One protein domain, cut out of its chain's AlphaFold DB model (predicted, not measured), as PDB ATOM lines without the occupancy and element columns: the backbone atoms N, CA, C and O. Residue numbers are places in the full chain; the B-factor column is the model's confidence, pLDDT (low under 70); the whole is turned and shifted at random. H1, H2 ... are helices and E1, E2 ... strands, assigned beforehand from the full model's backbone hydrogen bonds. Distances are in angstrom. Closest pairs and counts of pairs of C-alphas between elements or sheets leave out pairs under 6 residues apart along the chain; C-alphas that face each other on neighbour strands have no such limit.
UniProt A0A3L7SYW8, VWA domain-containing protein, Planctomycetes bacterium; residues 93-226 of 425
ATOM      1  N   ILE A  93     125.223 145.178  85.282       84.38
ATOM      2  CA  ILE A  93     125.830 145.740  86.488       84.38
ATOM      3  C   ILE A  93     127.077 146.518  86.065       84.38
ATOM      4  O   ILE A  93     127.907 146.022  85.301       84.38
ATOM      5  N   TRP A  94     127.192 147.741  86.568       90.06
ATOM      6  CA  TRP A  94     128.124 148.760  86.112       90.06
ATOM      7  C   TRP A  94     128.874 149.348  87.312       90.06
ATOM      8  O   TRP A  94     128.258 149.980  88.166       90.06
ATOM      9  N   GLU A  95     130.191 149.172  87.399       92.44
ATOM     10  CA  GLU A  95     131.021 149.821  88.429       92.44
ATOM     11  C   GLU A  95     131.641 151.101  87.865       92.44
ATOM     12  O   GLU A  95     132.208 151.081  86.772       92.44
ATOM     13  N   GLN A  96     131.511 152.221  88.582       95.44
ATOM     14  CA  GLN A  96     132.097 153.491  88.155       95.44
ATOM     15  C   GLN A  96     133.624 153.406  88.229       95.44
ATOM     16  O   GLN A  96     134.184 153.185  89.299       95.44
ATOM     17  N   VAL A  97     134.282 153.631  87.093       94.56
ATOM     18  CA  VAL A  97     135.746 153.597  86.954       94.56
ATOM     19  C   VAL A  97     136.361 154.980  86.729       94.56
ATOM     20  O   VAL A  97     137.570 155.129  86.860       94.56
ATOM     21  N   ASP A  98     135.554 155.983  86.369       94.31
ATOM     22  CA  ASP A  98     136.003 157.364  86.144       94.31
ATOM     23  C   ASP A  98     134.831 158.367  86.220       94.31
ATOM     24  O   ASP A  98     133.651 157.998  86.183       94.31
ATOM     25  N   GLY A  99     135.153 159.655  86.293       93.31
ATOM     26  CA  GLY A  99     134.210 160.765  86.385       93.31
ATOM     27  C   GLY A  99     133.919 161.200  87.826       93.31
ATOM     28  O   GLY A  99     134.504 160.683  88.777       93.31
ATOM     29  N   PRO A 100     133.026 162.184  88.016       94.00
ATOM     30  CA  PRO A 100     132.836 162.822  89.311       94.00
ATOM     31  C   PRO A 100     132.154 161.897  90.327       94.00
ATOM     32  O   PRO A 100     131.224 161.161  89.996       94.00
ATOM     33  N   THR A 101     132.559 162.011  91.594       94.81
ATOM     34  CA  THR A 101     131.918 161.346  92.744       94.81
ATOM     35  C   THR A 101     130.899 162.242  93.461       94.81
ATOM     36  O   THR A 101     130.489 161.970  94.587       94.81
ATOM     37  N   ILE A 102     130.476 163.340  92.824       95.88
ATOM     38  CA  ILE A 102     129.454 164.260  93.349       95.88
ATOM     39  C   ILE A 102     128.058 163.621  93.341       95.88
ATOM     40  O   ILE A 102     127.823 162.630  92.645       95.88
ATOM     41  N   ALA A 103     127.128 164.217  94.088       95.44
ATOM     42  CA  ALA A 103     125.750 163.745  94.178       95.44
ATOM     43  C   ALA A 103     125.011 163.822  92.830       95.44
ATOM     44  O   ALA A 103     125.308 164.647  91.963       95.44
ATOM     45  N   ASP A 104     124.025 162.949  92.679       94.38
ATOM     46  CA  ASP A 104     123.106 162.841  91.547       94.38
ATOM     47  C   ASP A 104     121.763 162.300  92.078       94.38
ATOM     48  O   ASP A 104     121.286 162.786  93.101       94.38
ATOM     49  N   PHE A 105     121.161 161.285  91.453       93.44
ATOM     50  CA  PHE A 105     120.013 160.568  92.023       93.44
ATOM     51  C   PHE A 105     120.351 159.782  93.307       93.44
ATOM     52  O   PHE A 105     119.449 159.320  94.007       93.44
ATOM     53  N   ALA A 106     121.636 159.661  93.647       92.62
ATOM     54  CA  ALA A 106     122.143 159.055  94.870       92.62
ATOM     55  C   ALA A 106     123.172 159.969  95.587       92.62
ATOM     56  O   ALA A 106     123.635 160.961  95.010       92.62
ATOM     57  N   PRO A 107     123.554 159.665  96.847       92.06
ATOM     58  CA  PRO A 107     124.429 160.520  97.647       92.06
ATOM     59  C   PRO A 107     125.844 160.656  97.058       92.06
ATOM     60  O   PRO A 107     126.377 159.700  96.491       92.06
ATOM     61  N   GLY A 108     126.447 161.839  97.176       95.00
ATOM     62  CA  GLY A 108     127.787 162.177  96.670       95.00
ATOM     63  C   GLY A 108     128.883 162.096  97.733       95.00
ATOM     64  O   GLY A 108     128.578 162.065  98.915       95.00
ATOM     65  N   GLY A 109     130.157 162.100  97.337       91.38
ATOM     66  CA  GLY A 109     131.312 161.952  98.239       91.38
ATOM     67  C   GLY A 109     131.771 160.502  98.442       91.38
ATOM     68  O   GLY A 109     132.511 160.209  99.379       91.38
ATOM     69  N   TYR A 110     131.315 159.591  97.581       91.31
ATOM     70  CA  TYR A 110     131.648 158.169  97.610       91.31
ATOM     71  C   TYR A 110     133.023 157.876  97.000       91.31
ATOM     72  O   TYR A 110     133.568 158.661  96.226       91.31
ATOM     73  N   GLU A 111     133.550 156.702  97.329       85.44
ATOM     74  CA  GLU A 111     134.783 156.141  96.773       85.44
ATOM     75  C   GLU A 111     134.497 155.102  95.682       85.44
ATOM     76  O   GLU A 111     135.170 155.081  94.656       85.44
ATOM     77  N   ARG A 112     133.455 154.277  95.864       86.44
ATOM     78  CA  ARG A 112     132.998 153.284  94.877       86.44
ATOM     79  C   ARG A 112     131.496 153.405  94.650       86.44
ATOM     80  O   ARG A 112     130.755 153.725  95.580       86.44
ATOM     81  N   SER A 113     131.045 153.140  93.427       92.38
ATOM     82  CA  SER A 113     129.626 153.147  93.054       92.38
ATOM     83  C   SER A 113     129.339 152.016  92.075       92.38
ATOM     84  O   SER A 113     129.862 152.026  90.962       92.38
ATOM     85  N   LEU A 114     128.470 151.082  92.463       85.19
ATOM     86  CA  LEU A 114     127.932 150.046  91.582       85.19
ATOM     87  C   LEU A 114     126.479 150.373  91.248       85.19
ATOM     88  O   LEU A 114     125.681 150.653  92.139       85.19
ATOM     89  N   LEU A 115     126.149 150.326  89.963       92.25
ATOM     90  CA  LEU A 115     124.846 150.636  89.392       92.25
ATOM     91  C   LEU A 115     124.345 149.421  88.605       92.25
ATOM     92  O   LEU A 115     124.936 149.039  87.602       92.25
ATOM     93  N   MET A 116     123.238 148.829  89.034       87.25
ATOM     94  CA  MET A 116     122.490 147.851  88.253       87.25
ATOM     95  C   MET A 116     121.370 148.563  87.497       87.25
ATOM     96  O   MET A 116     120.605 149.326  88.086       87.25
ATOM     97  N   LEU A 117     121.251 148.290  86.199       89.50
ATOM     98  CA  LEU A 117     120.155 148.760  85.353       89.50
ATOM     99  C   LEU A 117     119.458 147.551  84.732       89.50
ATOM    100  O   LEU A 117     120.096 146.742  84.055       89.50
ATOM    101  N   ASN A 118     118.142 147.448  84.909       87.50
ATOM    102  CA  ASN A 118     117.316 146.437  84.261       87.50
ATOM    103  C   ASN A 118     116.115 147.091  83.549       87.50
ATOM    104  O   ASN A 118     115.034 147.239  84.126       87.50
ATOM    105  N   PRO A 119     116.277 147.469  82.266       88.62
ATOM    106  CA  PRO A 119     115.191 147.997  81.440       88.62
ATOM    107  C   PRO A 119     114.012 147.031  81.246       88.62
ATOM    108  O   PRO A 119     112.906 147.486  80.974       88.62
ATOM    109  N   GLY A 120     114.225 145.716  81.391       81.25
ATOM    110  CA  GLY A 120     113.175 144.703  81.248       81.25
ATOM    111  C   GLY A 120     112.191 144.697  82.420       81.25
ATOM    112  O   GLY A 120     110.984 144.623  82.209       81.25
ATOM    113  N   THR A 121     112.694 144.841  83.648       81.06
ATOM    114  CA  THR A 121     111.874 144.997  84.867       81.06
ATOM    115  C   THR A 121     111.547 146.452  85.196       81.06
ATOM    116  O   THR A 121     110.802 146.700  86.139       81.06
ATOM    117  N   LYS A 122     112.092 147.414  84.438       88.94
ATOM    118  CA  LYS A 122     112.020 148.859  84.717       88.94
ATOM    119  C   LYS A 122     112.545 149.233  86.105       88.94
ATOM    120  O   LYS A 122     111.988 150.104  86.774       88.94
ATOM    121  N   THR A 123     113.634 148.600  86.531       84.88
ATOM    122  CA  THR A 123     114.285 148.897  87.814       84.88
ATOM    123  C   THR A 123     115.745 149.298  87.632       84.88
ATOM    124  O   THR A 123     116.443 148.839  86.726       84.88
ATOM    125  N   ALA A 124     116.208 150.171  88.518       87.44
ATOM    126  CA  ALA A 124     117.610 150.490  88.727       87.44
ATOM    127  C   ALA A 124     117.927 150.344  90.218       87.44
ATOM    128  O   ALA A 124     117.087 150.639  91.066       87.44
ATOM    129  N   ALA A 125     119.136 149.916  90.549       83.56
ATOM    130  CA  ALA A 125     119.610 149.851  91.926       83.56
ATOM    131  C   ALA A 125     121.045 150.363  91.989       83.56
ATOM    132  O   ALA A 125     121.846 150.067  91.102       83.56
ATOM    133  N   ILE A 126     121.381 151.135  93.018       88.19
ATOM    134  CA  ILE A 126     122.721 151.698  93.178       88.19
ATOM    135  C   ILE A 126     123.226 151.499  94.604       88.19
ATOM    136  O   ILE A 126     122.503 151.747  95.568       88.19
ATOM    137  N   TYR A 127     124.483 151.076  94.721       80.38
ATOM    138  CA  TYR A 127     125.209 150.945  95.979       80.38
ATOM    139  C   TYR A 127     126.458 151.817  95.937       80.38
ATOM    140  O   TYR A 127     127.254 151.727  95.000       80.38
ATOM    141  N   ARG A 128     126.634 152.661  96.955       85.06
ATOM    142  CA  ARG A 128     127.780 153.568  97.092       85.06
ATOM    143  C   ARG A 128     128.531 153.314  98.385       85.06
ATOM    144  O   ARG A 128     127.920 153.275  99.449       85.06
ATOM    145  N   VAL A 129     129.847 153.158  98.277       78.00
ATOM    146  CA  VAL A 129     130.760 152.952  99.409       78.00
ATOM    147  C   VAL A 129     131.442 154.275  99.734       78.00
ATOM    148  O   VAL A 129     132.044 154.897  98.860       78.00
ATOM    149  N   PHE A 130     131.364 154.693 100.991       76.44
ATOM    150  CA  PHE A 130     131.991 155.898 101.527       76.44
ATOM    151  C   PHE A 130     133.085 155.482 102.507       76.44
ATOM    152  O   PHE A 130     132.791 154.721 103.428       76.44
ATOM    153  N   ARG A 131     134.313 155.992 102.344       70.56
ATOM    154  CA  ARG A 131     135.403 155.818 103.320       70.56
ATOM    155  C   ARG A 131     135.822 157.149 103.936       70.56
ATOM    156  O   ARG A 131     135.995 158.150 103.236       70.56
ATOM    157  N   GLY A 132     136.021 157.121 105.247       63.25
ATOM    158  CA  GLY A 132     136.586 158.181 106.081       63.25
ATOM    159  C   GLY A 132     137.126 157.549 107.363       63.25
ATOM    160  O   GLY A 132     137.831 156.549 107.293       63.25
ATOM    161  N   SER A 133     136.748 158.062 108.537       50.34
ATOM    162  CA  SER A 133     136.973 157.344 109.809       50.34
ATOM    163  C   SER A 133     136.047 156.136 109.977       50.34
ATOM    164  O   SER A 133     136.270 155.313 110.857       50.34
ATOM    165  N   ILE A 134     134.996 156.047 109.159       43.62
ATOM    166  CA  ILE A 134     134.085 154.907 109.068       43.62
ATOM    167  C   ILE A 134     133.909 154.514 107.601       43.62
ATOM    168  O   ILE A 134     134.045 155.354 106.705       43.62
ATOM    169  N   VAL A 135     133.584 153.244 107.363       55.34
ATOM    170  CA  VAL A 135     133.130 152.753 106.058       55.34
ATOM    171  C   VAL A 135     131.614 152.590 106.122       55.34
ATOM    172  O   VAL A 135     131.105 151.954 107.042       55.34
ATOM    173  N   ILE A 136     130.887 153.181 105.175       57.72
ATOM    174  CA  ILE A 136     129.430 153.024 105.046       57.72
ATOM    175  C   ILE A 136     129.104 152.612 103.613       57.72
ATOM    176  O   ILE A 136     129.616 153.207 102.665       57.72
ATOM    177  N   VAL A 137     128.201 151.643 103.455       65.62
ATOM    178  CA  VAL A 137     127.540 151.350 102.180       65.62
ATOM    179  C   VAL A 137     126.127 151.926 102.221       65.62
ATOM    180  O   VAL A 137     125.370 151.630 103.139       65.62
ATOM    181  N   MET A 138     125.753 152.734 101.229       69.38
ATOM    182  CA  MET A 138     124.375 153.201 101.047       69.38
ATOM    183  C   MET A 138     123.791 152.583  99.778       69.38
ATOM    184  O   MET A 138     124.330 152.791  98.691       69.38
ATOM    185  N   GLY A 139     122.694 151.840  99.926       73.75
ATOM    186  CA  GLY A 139     121.927 151.251  98.829       73.75
ATOM    187  C   GLY A 139     120.617 151.991  98.564       73.75
ATOM    188  O   GLY A 139     120.033 152.567  99.483       73.75
ATOM    189  N   GLY A 140     120.140 151.955  97.322       73.81
ATOM    190  CA  GLY A 140     118.816 152.460  96.963       73.81
ATOM    191  C   GLY A 140     118.309 151.884  95.646       73.81
ATOM    192  O   GLY A 140     119.053 151.794  94.668       73.81
ATOM    193  N   GLU A 141     117.030 151.518  95.627       78.94
ATOM    194  CA  GLU A 141     116.308 151.057  94.439       78.94
ATOM    195  C   GLU A 141     115.431 152.167  93.863       78.94
ATOM    196  O   GLU A 141     114.915 153.026  94.580       78.94
ATOM    197  N   PHE A 142     115.261 152.145  92.547       86.38
ATOM    198  CA  PHE A 142     114.559 153.151  91.769       86.38
ATOM    199  C   PHE A 142     113.798 152.482  90.634       86.38
ATOM    200  O   PHE A 142     114.212 151.441  90.115       86.38
ATOM    201  N   ALA A 143     112.726 153.122  90.186       88.19
ATOM    202  CA  ALA A 143     112.152 152.768  88.903       88.19
ATOM    203  C   ALA A 143     112.950 153.437  87.771       88.19
ATOM    204  O   ALA A 143     113.451 154.557  87.911       88.19
ATOM    205  N   LEU A 144     113.068 152.714  86.662       92.50
ATOM    206  CA  LEU A 144     113.856 153.052  85.485       92.50
ATOM    207  C   LEU A 144     112.936 153.085  84.268       92.50
ATOM    208  O   LEU A 144     112.502 152.039  83.780       92.50
ATOM    209  N   ASP A 145     112.678 154.278  83.747       92.88
ATOM    210  CA  ASP A 145     111.917 154.459  82.520       92.88
ATOM    211  C   ASP A 145     112.880 154.765  81.363       92.88
ATOM    212  O   ASP A 145     113.560 155.793  81.326       92.88
ATOM    213  N   VAL A 146     112.952 153.835  80.408       89.06
ATOM    214  CA  VAL A 146     113.748 153.971  79.181       89.06
ATOM    215  C   VAL A 146     112.807 154.345  78.029       89.06
ATOM    216  O   VAL A 146     111.916 153.555  77.704       89.06
ATOM    217  N   PRO A 147     112.954 155.530  77.407       84.69
ATOM    218  CA  PRO A 147     112.167 155.910  76.237       84.69
ATOM    219  C   PRO A 147     112.353 154.931  75.075       84.69
ATOM    220  O   PRO A 147     113.413 154.328  74.922       84.69
ATOM    221  N   ALA A 148     111.340 154.808  74.213       73.56
ATOM    222  CA  ALA A 148     111.425 153.960  73.027       73.56
ATOM    223  C   ALA A 148     112.586 154.409  72.118       73.56
ATOM    224  O   ALA A 148     112.579 155.516  71.579       73.56
ATOM    225  N   GLN A 149     113.583 153.540  71.966       69.56
ATOM    226  CA  GLN A 149     114.835 153.791  71.249       69.56
ATOM    227  C   GLN A 149     115.066 152.693  70.198       69.56
ATOM    228  O   GLN A 149     114.455 151.622  70.240       69.56
ATOM    229  N   ALA A 150     115.923 152.959  69.209       59.06
ATOM    230  CA  ALA A 150     116.271 151.965  68.194       59.06
ATOM    231  C   ALA A 150     116.999 150.766  68.832       59.06
ATOM    232  O   ALA A 150     117.798 150.948  69.747       59.06
ATOM    233  N   ARG A 151     116.796 149.547  68.303       56.00
ATOM    234  CA  ARG A 151     117.350 148.289  68.866       56.00
ATOM    235  C   ARG A 151     118.884 148.243  68.986       56.00
ATOM    236  O   ARG A 151     119.416 147.374  69.668       56.00
ATOM    237  N   HIS A 152     119.587 149.174  68.342       67.88
ATOM    238  CA  HIS A 152     121.044 149.322  68.388       67.88
ATOM    239  C   HIS A 152     121.467 150.760  68.726       67.88
ATOM    240  O   HIS A 152     122.490 151.240  68.242       67.88
ATOM    241  N   ALA A 153     120.663 151.480  69.517       81.25
ATOM    242  CA  ALA A 153     121.064 152.775  70.050       81.25
ATOM    243  C   ALA A 153     122.393 152.635  70.816       81.25
ATOM    244  O   ALA A 153     122.549 151.754  71.661       81.25
ATOM    245  N   ILE A 154     123.354 153.505  70.503       87.38
ATOM    246  CA  ILE A 154     124.621 153.624  71.240       87.38
ATOM    247  C   ILE A 154     124.633 154.849  72.155       87.38
ATOM    248  O   ILE A 154     125.580 155.033  72.904       87.38
ATOM    249  N   GLU A 155     123.594 155.675  72.112       92.25
ATOM    250  CA  GLU A 155     123.364 156.806  73.005       92.25
ATOM    251  C   GLU A 155     121.860 157.091  73.099       92.25
ATOM    252  O   GLU A 155     121.089 156.706  72.213       92.25
ATOM    253  N   GLY A 156     121.438 157.732  74.186       93.00
ATOM    254  CA  GLY A 156     120.036 158.028  74.456       93.00
ATOM    255  C   GLY A 156     119.824 158.620  75.845       93.00
ATOM    256  O   GLY A 156     120.762 159.059  76.505       93.00
ATOM    257  N   THR A 157     118.576 158.604  76.304       94.19
ATOM    258  CA  THR A 157     118.187 159.049  77.650       94.19
ATOM    259  C   THR A 157     117.615 157.913  78.485       94.19
ATOM    260  O   THR A 157     117.120 156.922  77.941       94.19
ATOM    261  N   ILE A 158     117.666 158.080  79.807       94.12
ATOM    262  CA  ILE A 158     116.851 157.354  80.788       94.12
ATOM    263  C   ILE A 158     116.303 158.323  81.833       94.12
ATOM    264  O   ILE A 158     116.951 159.318  82.161       94.12
ATOM    265  N   ASP A 159     115.142 157.991  82.386       95.12
ATOM    266  CA  ASP A 159     114.603 158.626  83.582       95.12
ATOM    267  C   ASP A 159     114.754 157.650  84.761       95.12
ATOM    268  O   ASP A 159     114.233 156.534  84.726       95.12
ATOM    269  N   ILE A 160     115.458 158.069  85.814       94.56
ATOM    270  CA  ILE A 160     115.495 157.367  87.104       94.56
ATOM    271  C   ILE A 160     114.548 158.091  88.058       94.56
ATOM    272  O   ILE A 160     114.611 159.313  88.181       94.56
ATOM    273  N   ARG A 161     113.667 157.362  88.750       93.31
ATOM    274  CA  ARG A 161     112.684 157.965  89.663       93.31
ATOM    275  C   ARG A 161     112.547 157.223  90.983       93.31
ATOM    276  O   ARG A 161     112.640 155.997  91.035       93.31
ATOM    277  N   ILE A 162     112.270 157.977  92.046       85.12
ATOM    278  CA  ILE A 162     111.830 157.400  93.321       85.12
ATOM    279  C   ILE A 162     110.472 156.745  93.078       85.12
ATOM    280  O   ILE A 162     109.543 157.396  92.595       85.12
ATOM    281  N   ASP A 163     110.355 155.474  93.444       76.38
ATOM    282  CA  ASP A 163     109.080 154.773  93.524       76.38
ATOM    283  C   ASP A 163     108.760 154.500  95.003       76.38
ATOM    284  O   ASP A 163     109.578 153.865  95.674       76.38
ATOM    285  N   PRO A 164     107.624 154.972  95.552       71.31
ATOM    286  CA  PRO A 164     107.287 154.751  96.959       71.31
ATOM    287  C   PRO A 164     107.154 153.277  97.365       71.31
ATOM    288  O   PRO A 164     107.261 152.981  98.555       71.31
ATOM    289  N   SER A 165     106.922 152.375  96.403       65.88
ATOM    290  CA  SER A 165     106.862 150.925  96.632       65.88
ATOM    291  C   SER A 165     108.239 150.250  96.716       65.88
ATOM    292  O   SER A 165     108.320 149.102  97.146       65.88
ATOM    293  N   LEU A 166     109.316 150.952  96.340       57.41
ATOM    294  CA  LEU A 166     110.690 150.446  96.366       57.41
ATOM    295  C   LEU A 166     111.477 150.949  97.586       57.41
ATOM    296  O   LEU A 166     111.127 151.935  98.246       57.41
ATOM    297  N   SER A 167     112.596 150.279  97.869       51.97
ATOM    298  CA  SER A 167     113.422 150.484  99.070       51.97
ATOM    299  C   SER A 167     114.250 151.786  99.101       51.97
ATOM    300  O   SER A 167     115.090 151.964  99.982       51.97
ATOM    301  N   SER A 168     114.018 152.736  98.184       61.41
ATOM    302  CA  SER A 168     114.748 154.012  98.124       61.41
ATOM    303  C   SER A 168     114.610 154.818  99.423       61.41
ATOM    304  O   SER A 168     113.542 155.361  99.726       61.41
ATOM    305  N   ARG A 169     115.683 154.892 100.217       61.97
ATOM    306  CA  ARG A 169     115.720 155.575 101.527       61.97
ATOM    307  C   ARG A 169     117.012 156.375 101.729       61.97
ATOM    308  O   ARG A 169     117.582 156.394 102.818       61.97
ATOM    309  N   PHE A 170     117.489 157.049 100.680       75.75
ATOM    310  CA  PHE A 170     118.677 157.892 100.811       75.75
ATOM    311  C   PHE A 170     118.438 159.093 101.747       75.75
ATOM    312  O   PHE A 170     117.418 159.776 101.618       75.75
ATOM    313  N   PRO A 171     119.371 159.383 102.673       67.75
ATOM    314  CA  PRO A 171     119.261 160.518 103.583       67.75
ATOM    315  C   PRO A 171     119.188 161.864 102.852       67.75
ATOM    316  O   PRO A 171     120.036 162.185 102.022       67.75
ATOM    317  N   ALA A 172     118.202 162.687 103.217       74.25
ATOM    318  CA  ALA A 172     118.064 164.064 102.729       74.25
ATOM    319  C   ALA A 172     119.011 165.061 103.433       74.25
ATOM    320  O   ALA A 172     119.084 166.227 103.051       74.25
ATOM    321  N   ALA A 173     119.727 164.615 104.469       69.88
ATOM    322  CA  ALA A 173     120.714 165.397 105.202       69.88
ATOM    323  C   ALA A 173     122.136 164.912 104.885       69.88
ATOM    324  O   ALA A 173     122.366 163.721 104.681       69.88
ATOM    325  N   ARG A 174     123.094 165.844 104.903       85.69
ATOM    326  CA  ARG A 174     124.530 165.560 104.781       85.69
ATOM    327  C   ARG A 174     125.012 164.731 105.972       85.69
ATOM    328  O   ARG A 174     124.763 165.113 107.115       85.69
ATOM    329  N   ILE A 175     125.734 163.642 105.717       73.44
ATOM    330  CA  ILE A 175     126.246 162.742 106.763       73.44
ATOM    331  C   ILE A 175     127.768 162.890 106.883       73.44
ATOM    332  O   ILE A 175     128.458 162.746 105.875       73.44
ATOM    333  N   PRO A 176     128.325 163.145 108.081       69.56
ATOM    334  CA  PRO A 176     129.766 163.087 108.299       69.56
ATOM    335  C   PRO A 176     130.262 161.632 108.267       69.56
ATOM    336  O   PRO A 176     129.758 160.779 108.992       69.56
ATOM    337  N   ILE A 177     131.283 161.368 107.452       66.62
ATOM    338  CA  ILE A 177     131.988 160.074 107.348       66.62
ATOM    339  C   ILE A 177     133.330 160.127 108.121       66.62
ATOM    340  O   ILE A 177     134.042 159.132 108.268       66.62
ATOM    341  N   GLY A 178     133.688 161.298 108.658       59.81
ATOM    342  CA  GLY A 178     134.948 161.522 109.367       59.81
ATOM    343  C   GLY A 178     136.155 161.501 108.425       59.81
ATOM    344  O   GLY A 178     136.029 161.788 107.237       59.81
ATOM    345  N   GLY A 179     137.319 161.144 108.955       60.03
ATOM    346  CA  GLY A 179     138.611 161.240 108.276       60.03
ATOM    347  C   GLY A 179     139.282 162.600 108.484       60.03
ATOM    348  O   GLY A 179     138.653 163.555 108.939       60.03
ATOM    349  N   ASP A 180     140.567 162.669 108.140       70.94
ATOM    350  CA  ASP A 180     141.332 163.912 108.041       70.94
ATOM    351  C   ASP A 180     141.916 164.015 106.614       70.94
ATOM    352  O   ASP A 180     142.688 163.137 106.220       70.94
ATOM    353  N   PRO A 181     141.509 165.002 105.789       81.69
ATOM    354  CA  PRO A 181     140.479 166.005 106.065       81.69
ATOM    355  C   PRO A 181     139.062 165.394 106.185       81.69
ATOM    356  O   PRO A 181     138.801 164.343 105.591       81.69
ATOM    357  N   PRO A 182     138.120 166.056 106.891       75.19
ATOM    358  CA  PRO A 182     136.759 165.552 107.089       75.19
ATOM    359  C   PRO A 182     135.992 165.289 105.788       75.19
ATOM    360  O   PRO A 182     135.824 166.182 104.954       75.19
ATOM    361  N   ARG A 183     135.468 164.067 105.649       79.25
ATOM    362  CA  ARG A 183     134.658 163.607 104.515       79.25
ATOM    363  C   ARG A 183     133.179 163.520 104.874       79.25
ATOM    364  O   ARG A 183     132.804 163.316 106.031       79.25
ATOM    365  N   PHE A 184     132.334 163.652 103.856       84.94
ATOM    366  CA  PHE A 184     130.881 163.690 103.984       84.94
ATOM    367  C   PHE A 184     130.221 162.898 102.855       84.94
ATOM    368  O   PHE A 184     130.707 162.925 101.727       84.94
ATOM    369  N   ALA A 185     129.094 162.254 103.155       84.50
ATOM    370  CA  ALA A 185     128.125 161.867 102.143       84.50
ATOM    371  C   ALA A 185     127.154 163.041 101.937       84.50
ATOM    372  O   ALA A 185     126.412 163.419 102.850       84.50
ATOM    373  N   GLU A 186     127.196 163.646 100.754       94.44
ATOM    374  CA  GLU A 186     126.272 164.695 100.322       94.44
ATOM    375  C   GLU A 186     124.920 164.080  99.944       94.44
ATOM    376  O   GLU A 186     124.917 163.049  99.271       94.44
ATOM    377  N   PRO A 187     123.776 164.680 100.311       90.44
ATOM    378  CA  PRO A 187     122.465 164.141  99.955       90.44
ATOM    379  C   PRO A 187     122.246 164.132  98.426       90.44
ATOM    380  O   PRO A 187     122.891 164.910  97.715       90.44
ATOM    381  N   PRO A 188     121.331 163.292  97.899       92.31
ATOM    382  CA  PRO A 188     120.963 163.302  96.482       92.31
ATOM    383  C   PRO A 188     120.499 164.687  96.009       92.31
ATOM    384  O   PRO A 188     119.920 165.464  96.772       92.31
ATOM    385  N   THR A 189     120.716 164.996  94.733       93.56
ATOM    386  CA  THR A 189     120.294 166.270  94.145       93.56
ATOM    387  C   THR A 189     118.776 166.335  93.994       93.56
ATOM    388  O   THR A 189     118.105 165.338  93.726       93.56
ATOM    389  N   SER A 190     118.204 167.533  94.109       83.06
ATOM    390  CA  SER A 190     116.795 167.757  93.777       83.06
ATOM    391  C   SER A 190     116.570 167.550  92.274       83.06
ATOM    392  O   SER A 190     117.019 168.374  91.475       83.06
ATOM    393  N   GLY A 191     115.878 166.477  91.883       79.75
ATOM    394  CA  GLY A 191     115.653 166.211  90.457       79.75
ATOM    395  C   GLY A 191     114.681 165.097  90.073       79.75
ATOM    396  O   GLY A 191     114.547 164.859  88.886       79.75
ATOM    397  N   ASN A 192     114.000 164.425  91.010       85.88
ATOM    398  CA  ASN A 192     113.101 163.298  90.713       85.88
ATOM    399  C   ASN A 192     111.931 163.691  89.766       85.88
ATOM    400  O   ASN A 192     111.128 164.540  90.167       85.88
ATOM    401  N   PRO A 193     111.756 163.073  88.574       92.38
ATOM    402  CA  PRO A 193     112.578 162.020  87.962       92.38
ATOM    403  C   PRO A 193     113.862 162.565  87.311       92.38
ATOM    404  O   PRO A 193     113.810 163.429  86.431       92.38
ATOM    405  N   TRP A 194     115.019 162.031  87.711       95.44
ATOM    406  CA  TRP A 194     116.319 162.453  87.198       95.44
ATOM    407  C   TRP A 194     116.500 161.966  85.761       95.44
ATOM    408  O   TRP A 194     116.525 160.763  85.501       95.44
ATOM    409  N   LYS A 195     116.641 162.917  84.837       95.44
ATOM    410  CA  LYS A 195     116.836 162.668  83.405       95.44
ATOM    411  C   LYS A 195     118.326 162.611  83.101       95.44
ATOM    412  O   LYS A 195     118.991 163.637  83.210       95.44
ATOM    413  N   LEU A 196     118.821 161.442  82.709       94.81
ATOM    414  CA  LEU A 196     120.245 161.188  82.488       94.81
ATOM    415  C   LEU A 196     120.507 160.871  81.010       94.81
ATOM    416  O   LEU A 196     119.756 160.114  80.386       94.81
ATOM    417  N   GLN A 197     121.583 161.421  80.452       95.62
ATOM    418  CA  GLN A 197     122.102 161.069  79.131       95.62
ATOM    419  C   GLN A 197     123.041 159.872  79.260       95.62
ATOM    420  O   GLN A 197     123.959 159.881  80.083       95.62
ATOM    421  N   TRP A 198     122.855 158.859  78.417       95.31
ATOM    422  CA  TRP A 198     123.734 157.697  78.363       95.31
ATOM    423  C   TRP A 198     124.393 157.530  76.999       95.31
ATOM    424  O   TRP A 198     123.830 157.881  75.962       95.31
ATOM    425  N   LYS A 199     125.585 156.931  77.005       94.81
ATOM    426  CA  LYS A 199     126.316 156.508  75.810       94.81
ATOM    427  C   LYS A 199     127.074 155.209  76.058       94.81
ATOM    428  O   LYS A 199     127.606 154.985  77.140       94.81
ATOM    429  N   ARG A 200     127.147 154.350  75.049       91.75
ATOM    430  CA  ARG A 200     128.004 153.167  75.004       91.75
ATOM    431  C   ARG A 200     129.324 153.534  74.350       91.75
ATOM    432  O   ARG A 200     129.344 153.989  73.209       91.75
ATOM    433  N   ASP A 201     130.412 153.287  75.064       84.62
ATOM    434  CA  ASP A 201     131.765 153.337  74.523       84.62
ATOM    435  C   ASP A 201     132.367 151.932  74.629       84.62
ATOM    436  O   ASP A 201     132.814 151.496  75.690       84.62
ATOM    437  N   HIS A 202     132.288 151.176  73.531       82.12
ATOM    438  CA  HIS A 202     132.637 149.755  73.487       82.12
ATOM    439  C   HIS A 202     131.903 148.946  74.585       82.12
ATOM    440  O   HIS A 202     130.676 148.794  74.566       82.12
ATOM    441  N   GLN A 203     132.650 148.412  75.558       85.00
ATOM    442  CA  GLN A 203     132.107 147.689  76.709       85.00
ATOM    443  C   GLN A 203     131.711 148.607  77.877       85.00
ATOM    444  O   GLN A 203     130.963 148.153  78.743       85.00
ATOM    445  N   GLN A 204     132.115 149.878  77.888       91.25
ATOM    446  CA  GLN A 204     131.792 150.833  78.949       91.25
ATOM    447  C   GLN A 204     130.441 151.528  78.724       91.25
ATOM    448  O   GLN A 204     129.992 151.744  77.594       91.25
ATOM    449  N   LEU A 205     129.809 151.895  79.836       93.81
ATOM    450  CA  LEU A 205     128.657 152.787  79.895       93.81
ATOM    451  C   LEU A 205     129.131 154.164  80.364       93.81
ATOM    452  O   LEU A 205     129.782 154.275  81.396       93.81
ATOM    453  N   VAL A 206     128.777 155.219  79.640       96.38
ATOM    454  CA  VAL A 206     128.889 156.605  80.098       96.38
ATOM    455  C   VAL A 206     127.492 157.083  80.479       96.38
ATOM    456  O   VAL A 206     126.568 156.916  79.688       96.38
ATOM    457  N   LEU A 207     127.334 157.667  81.667       95.00
ATOM    458  CA  LEU A 207     126.066 158.198  82.178       95.00
ATOM    459  C   LEU A 207     126.325 159.568  82.822       95.00
ATOM    460  O   LEU A 207     127.054 159.651  83.810       95.00
ATOM    461  N   ASP A 208     125.810 160.643  82.218       93.56
ATOM    462  CA  ASP A 208     126.077 162.046  82.594       93.56
ATOM    463  C   ASP A 208     127.557 162.329  82.939       93.56
ATOM    464  O   ASP A 208     127.906 162.895  83.976       93.56
ATOM    465  N   GLY A 209     128.460 161.880  82.060       91.00
ATOM    466  CA  GLY A 209     129.907 162.094  82.180       91.00
ATOM    467  C   GLY A 209     130.646 161.178  83.167       91.00
ATOM    468  O   GLY A 209     131.873 161.218  83.207       91.00
ATOM    469  N   ARG A 210     129.951 160.320  83.924       96.25
ATOM    470  CA  ARG A 210     130.571 159.227  84.699       96.25
ATOM    471  C   ARG A 210     130.779 158.016  83.795       96.25
ATOM    472  O   ARG A 210     129.860 157.657  83.058       96.25
ATOM    473  N   ARG A 211     131.954 157.379  83.840       96.75
ATOM    474  CA  ARG A 211     132.240 156.158  83.062       96.75
ATOM    475  C   ARG A 211     132.188 154.934  83.962       96.75
ATOM    476  O   ARG A 211     132.761 154.935  85.051       96.75
ATOM    477  N   TYR A 212     131.554 153.881  83.470       95.06
ATOM    478  CA  TYR A 212     131.365 152.622  84.166       95.06
ATOM    479  C   TYR A 212     131.846 151.445  83.316       95.06
ATOM    480  O   TYR A 212     131.565 151.373  82.118       95.06
ATOM    481  N   ALA A 213     132.524 150.493  83.952       90.56
ATOM    482  CA  ALA A 213     132.863 149.202  83.365       90.56
ATOM    483  C   ALA A 213     131.816 148.137  83.757       90.56
ATOM    484  O   ALA A 213     131.170 148.287  84.798       90.56
ATOM    485  N   PRO A 214     131.635 147.062  82.963       85.56
ATOM    486  CA  PRO A 214     130.856 145.904  83.397       85.56
ATOM    487  C   PRO A 214     131.429 145.318  84.695       85.56
ATOM    488  O   PRO A 214     132.646 145.180  84.818       85.56
ATOM    489  N   SER A 215     130.563 144.939  85.632       80.44
ATOM    490  CA  SER A 215     130.929 144.264  86.885       80.44
ATOM    491  C   SER A 215     130.088 142.992  87.087       80.44
ATOM    492  O   SER A 215     129.188 142.703  86.295       80.44
ATOM    493  N   SER A 216     130.407 142.188  88.105       71.06
ATOM    494  CA  SER A 216     129.758 140.893  88.354       71.06
ATOM    495  C   SER A 216     128.609 140.977  89.363       71.06
ATOM    496  O   SER A 216     128.535 141.889  90.188       71.06
ATOM    497  N   VAL A 217     127.727 139.969  89.328       52.88
ATOM    498  CA  VAL A 217     126.687 139.772  90.352       52.88
ATOM    499  C   VAL A 217     127.324 139.583  91.730       52.88
ATOM    500  O   VAL A 217     126.859 140.184  92.690       52.88
ATOM    501  N   ASP A 218     128.433 138.844  91.824       49.66
ATOM    502  CA  ASP A 218     129.134 138.610  93.094       49.66
ATOM    503  C   ASP A 218     129.699 139.902  93.707       49.66
ATOM    504  O   ASP A 218     129.603 140.105  94.915       49.66
ATOM    505  N   ALA A 219     130.248 140.809  92.887       54.88
ATOM    506  CA  ALA A 219     130.748 142.103  93.355       54.88
ATOM    507  C   ALA A 219     129.608 143.002  93.867       54.88
ATOM    508  O   ALA A 219     129.737 143.651  94.909       54.88
ATOM    509  N   PHE A 220     128.472 142.993  93.163       53.50
ATOM    510  CA  PHE A 220     127.258 143.708  93.554       53.50
ATOM    511  C   PHE A 220     126.654 143.152  94.849       53.50
ATOM    512  O   PHE A 220     126.395 143.911  95.783       53.50
ATOM    513  N   GLU A 221     126.501 141.831  94.943       50.31
ATOM    514  CA  GLU A 221     126.001 141.139  96.132       50.31
ATOM    515  C   GLU A 221     126.926 141.317  97.341       50.31
ATOM    516  O   GLU A 221     126.433 141.533  98.445       50.31
ATOM    517  N   SER A 222     128.250 141.281  97.154       51.00
ATOM    518  CA  SER A 222     129.216 141.506  98.237       51.00
ATOM    519  C   SER A 222     129.031 142.886  98.875       51.00
ATOM    520  O   SER A 222     128.890 143.001 100.093       51.00
ATOM    521  N   ILE A 223     128.931 143.937  98.053       53.84
ATOM    522  CA  ILE A 223     128.707 145.304  98.540       53.84
ATOM    523  C   ILE A 223     127.292 145.454  99.123       53.84
ATOM    524  O   ILE A 223     127.149 146.041 100.195       53.84
ATOM    525  N   ARG A 224     126.260 144.865  98.498       48.78
ATOM    526  CA  ARG A 224     124.880 144.850  99.026       48.78
ATOM    527  C   ARG A 224     124.786 144.224 100.423       48.78
ATOM    528  O   ARG A 224     124.007 144.699 101.242       48.78
ATOM    529  N   ARG A 225     125.598 143.201 100.707       43.94
ATOM    530  CA  ARG A 225     125.694 142.511 102.011       43.94
ATOM    531  C   ARG A 225     126.583 143.241 103.032       43.94
ATOM    532  O   ARG A 225     126.860 142.704 104.097       43.94
ATOM    533  N   GLY A 226     127.062 144.449 102.722       40.88
ATOM    534  CA  GLY A 226     127.953 145.224 103.595       40.88
ATOM    535  C   GLY A 226     129.427 144.798 103.551       40.88
ATOM    536  O   GLY A 226     130.243 145.377 104.265       40.88
TER     537      GLY A 226
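What this domain is: This is residues 93 to 226 of the 425 residues of the protein "VWA domain-containing protein" of Planctomycetes bacterium (UniProt A0A3L7SYW8). A closed barrel of eight antiparallel strands makes the core, with the short helix H1 packed on its outside by E2 and E3, and a small hairpin of two strands, E6 and E7, set near the ends of the long strands E3 and E4 that meet at the turn of residues 132 to 134. Round the ring the strands run E1, E2, E3, E4, E5, E8, E9, E10 and back to E1, and E6 and E7 form a separate antiparallel sheet between E5 and E8 in the chain. The 134 printed residues, with ten named strands in the order E1 to E10 and then one named helix, are mostly strand in class. The whole is compact, with a radius of gyration of the C-alphas of 14.7 A, and only just elongated, with spans of 48 by 32 by 25 A.

Where its parts are: The barrel begins with E1, residues 93 to 98, whose C-alpha 93 is at (125.830, 145.740, 86.488). E2 is residues 112 to 118, 20.1 A from first to last C-alpha, and E3 is residues 123 to 131, 27.1 A. E4, residues 135 to 145, is the longest strand by residues and measures 31.7 A, from C-alpha 135 at (133.130, 152.753, 106.058) to C-alpha 145. E5, residues 155 to 161, measures 19.8 A, and E8, residues 194 to 201, measures 22.0 A. E9, residues 204 to 207, and E10, residues 210 to 214, complete the ring. The small sheet has E6, residues 175 to 178, and E7, residues 183 to 185. H1, residues 217 to 224, is 10.2 A long and ends with C-alpha 224 at (124.880, 144.850, 99.026).

How they stand to each other: In the barrel, E1 to E5 form a meander, each strand the antiparallel neighbour of the one before, and E8, E9 and E10 form a second. E2 and E3, a hairpin, stand at 175 degrees between their directions, with N 116 and O 125 within hydrogen-bond range at 2.8 A. E3 and E4, also a hairpin, have N 130 and O 136 at 2.8 A. The pairing of E4 is staggered: residues 135 to 143 pair with E3 and residues 143 to 145 with E5, where N 145 and O 159 are 2.9 A apart. E5 and E8 are antiparallel at 146 degrees, with N 198 and O 156 at 2.8 A. E10 and E1 close the ring, antiparallel at 134 degrees, with N 95 and O 213 at 2.9 A. H1 is on the barrel and outside it, at a height over the sheet of 9.0 A. It lies over E2 and, only just, over E3, with 3 of its C-alphas falling on E3. On the local plane its line stands at 58 degrees to that of E2, only just slantwise to the strands. The closest C-alphas of H1 and E2 are those of Phe 220 and Leu 114, 6.7 A apart. Every O i to N i+4 pair of H1 is within hydrogen-bond range. E6 and E7 form a hairpin, with N 183 and O 178 at 2.8 A. The closest C-alphas of E6 and E3 are those of Ile 177 and Arg 131, 6.8 A apart, while E6 and H1 are apart.

The domain as a whole: The two C-alphas farthest apart are those of Ala 150 and Asp 180, at 48.6 A. The printed part has no cut. The links from E1 to E2 and from E5 to E6 are long, with 13 residues each. The mean pLDDT of the printed part is 80.5; 32 residues are under 70, among them 132 to 138, 149 to 152 and 217 to 226, and the mean of H1 is 52.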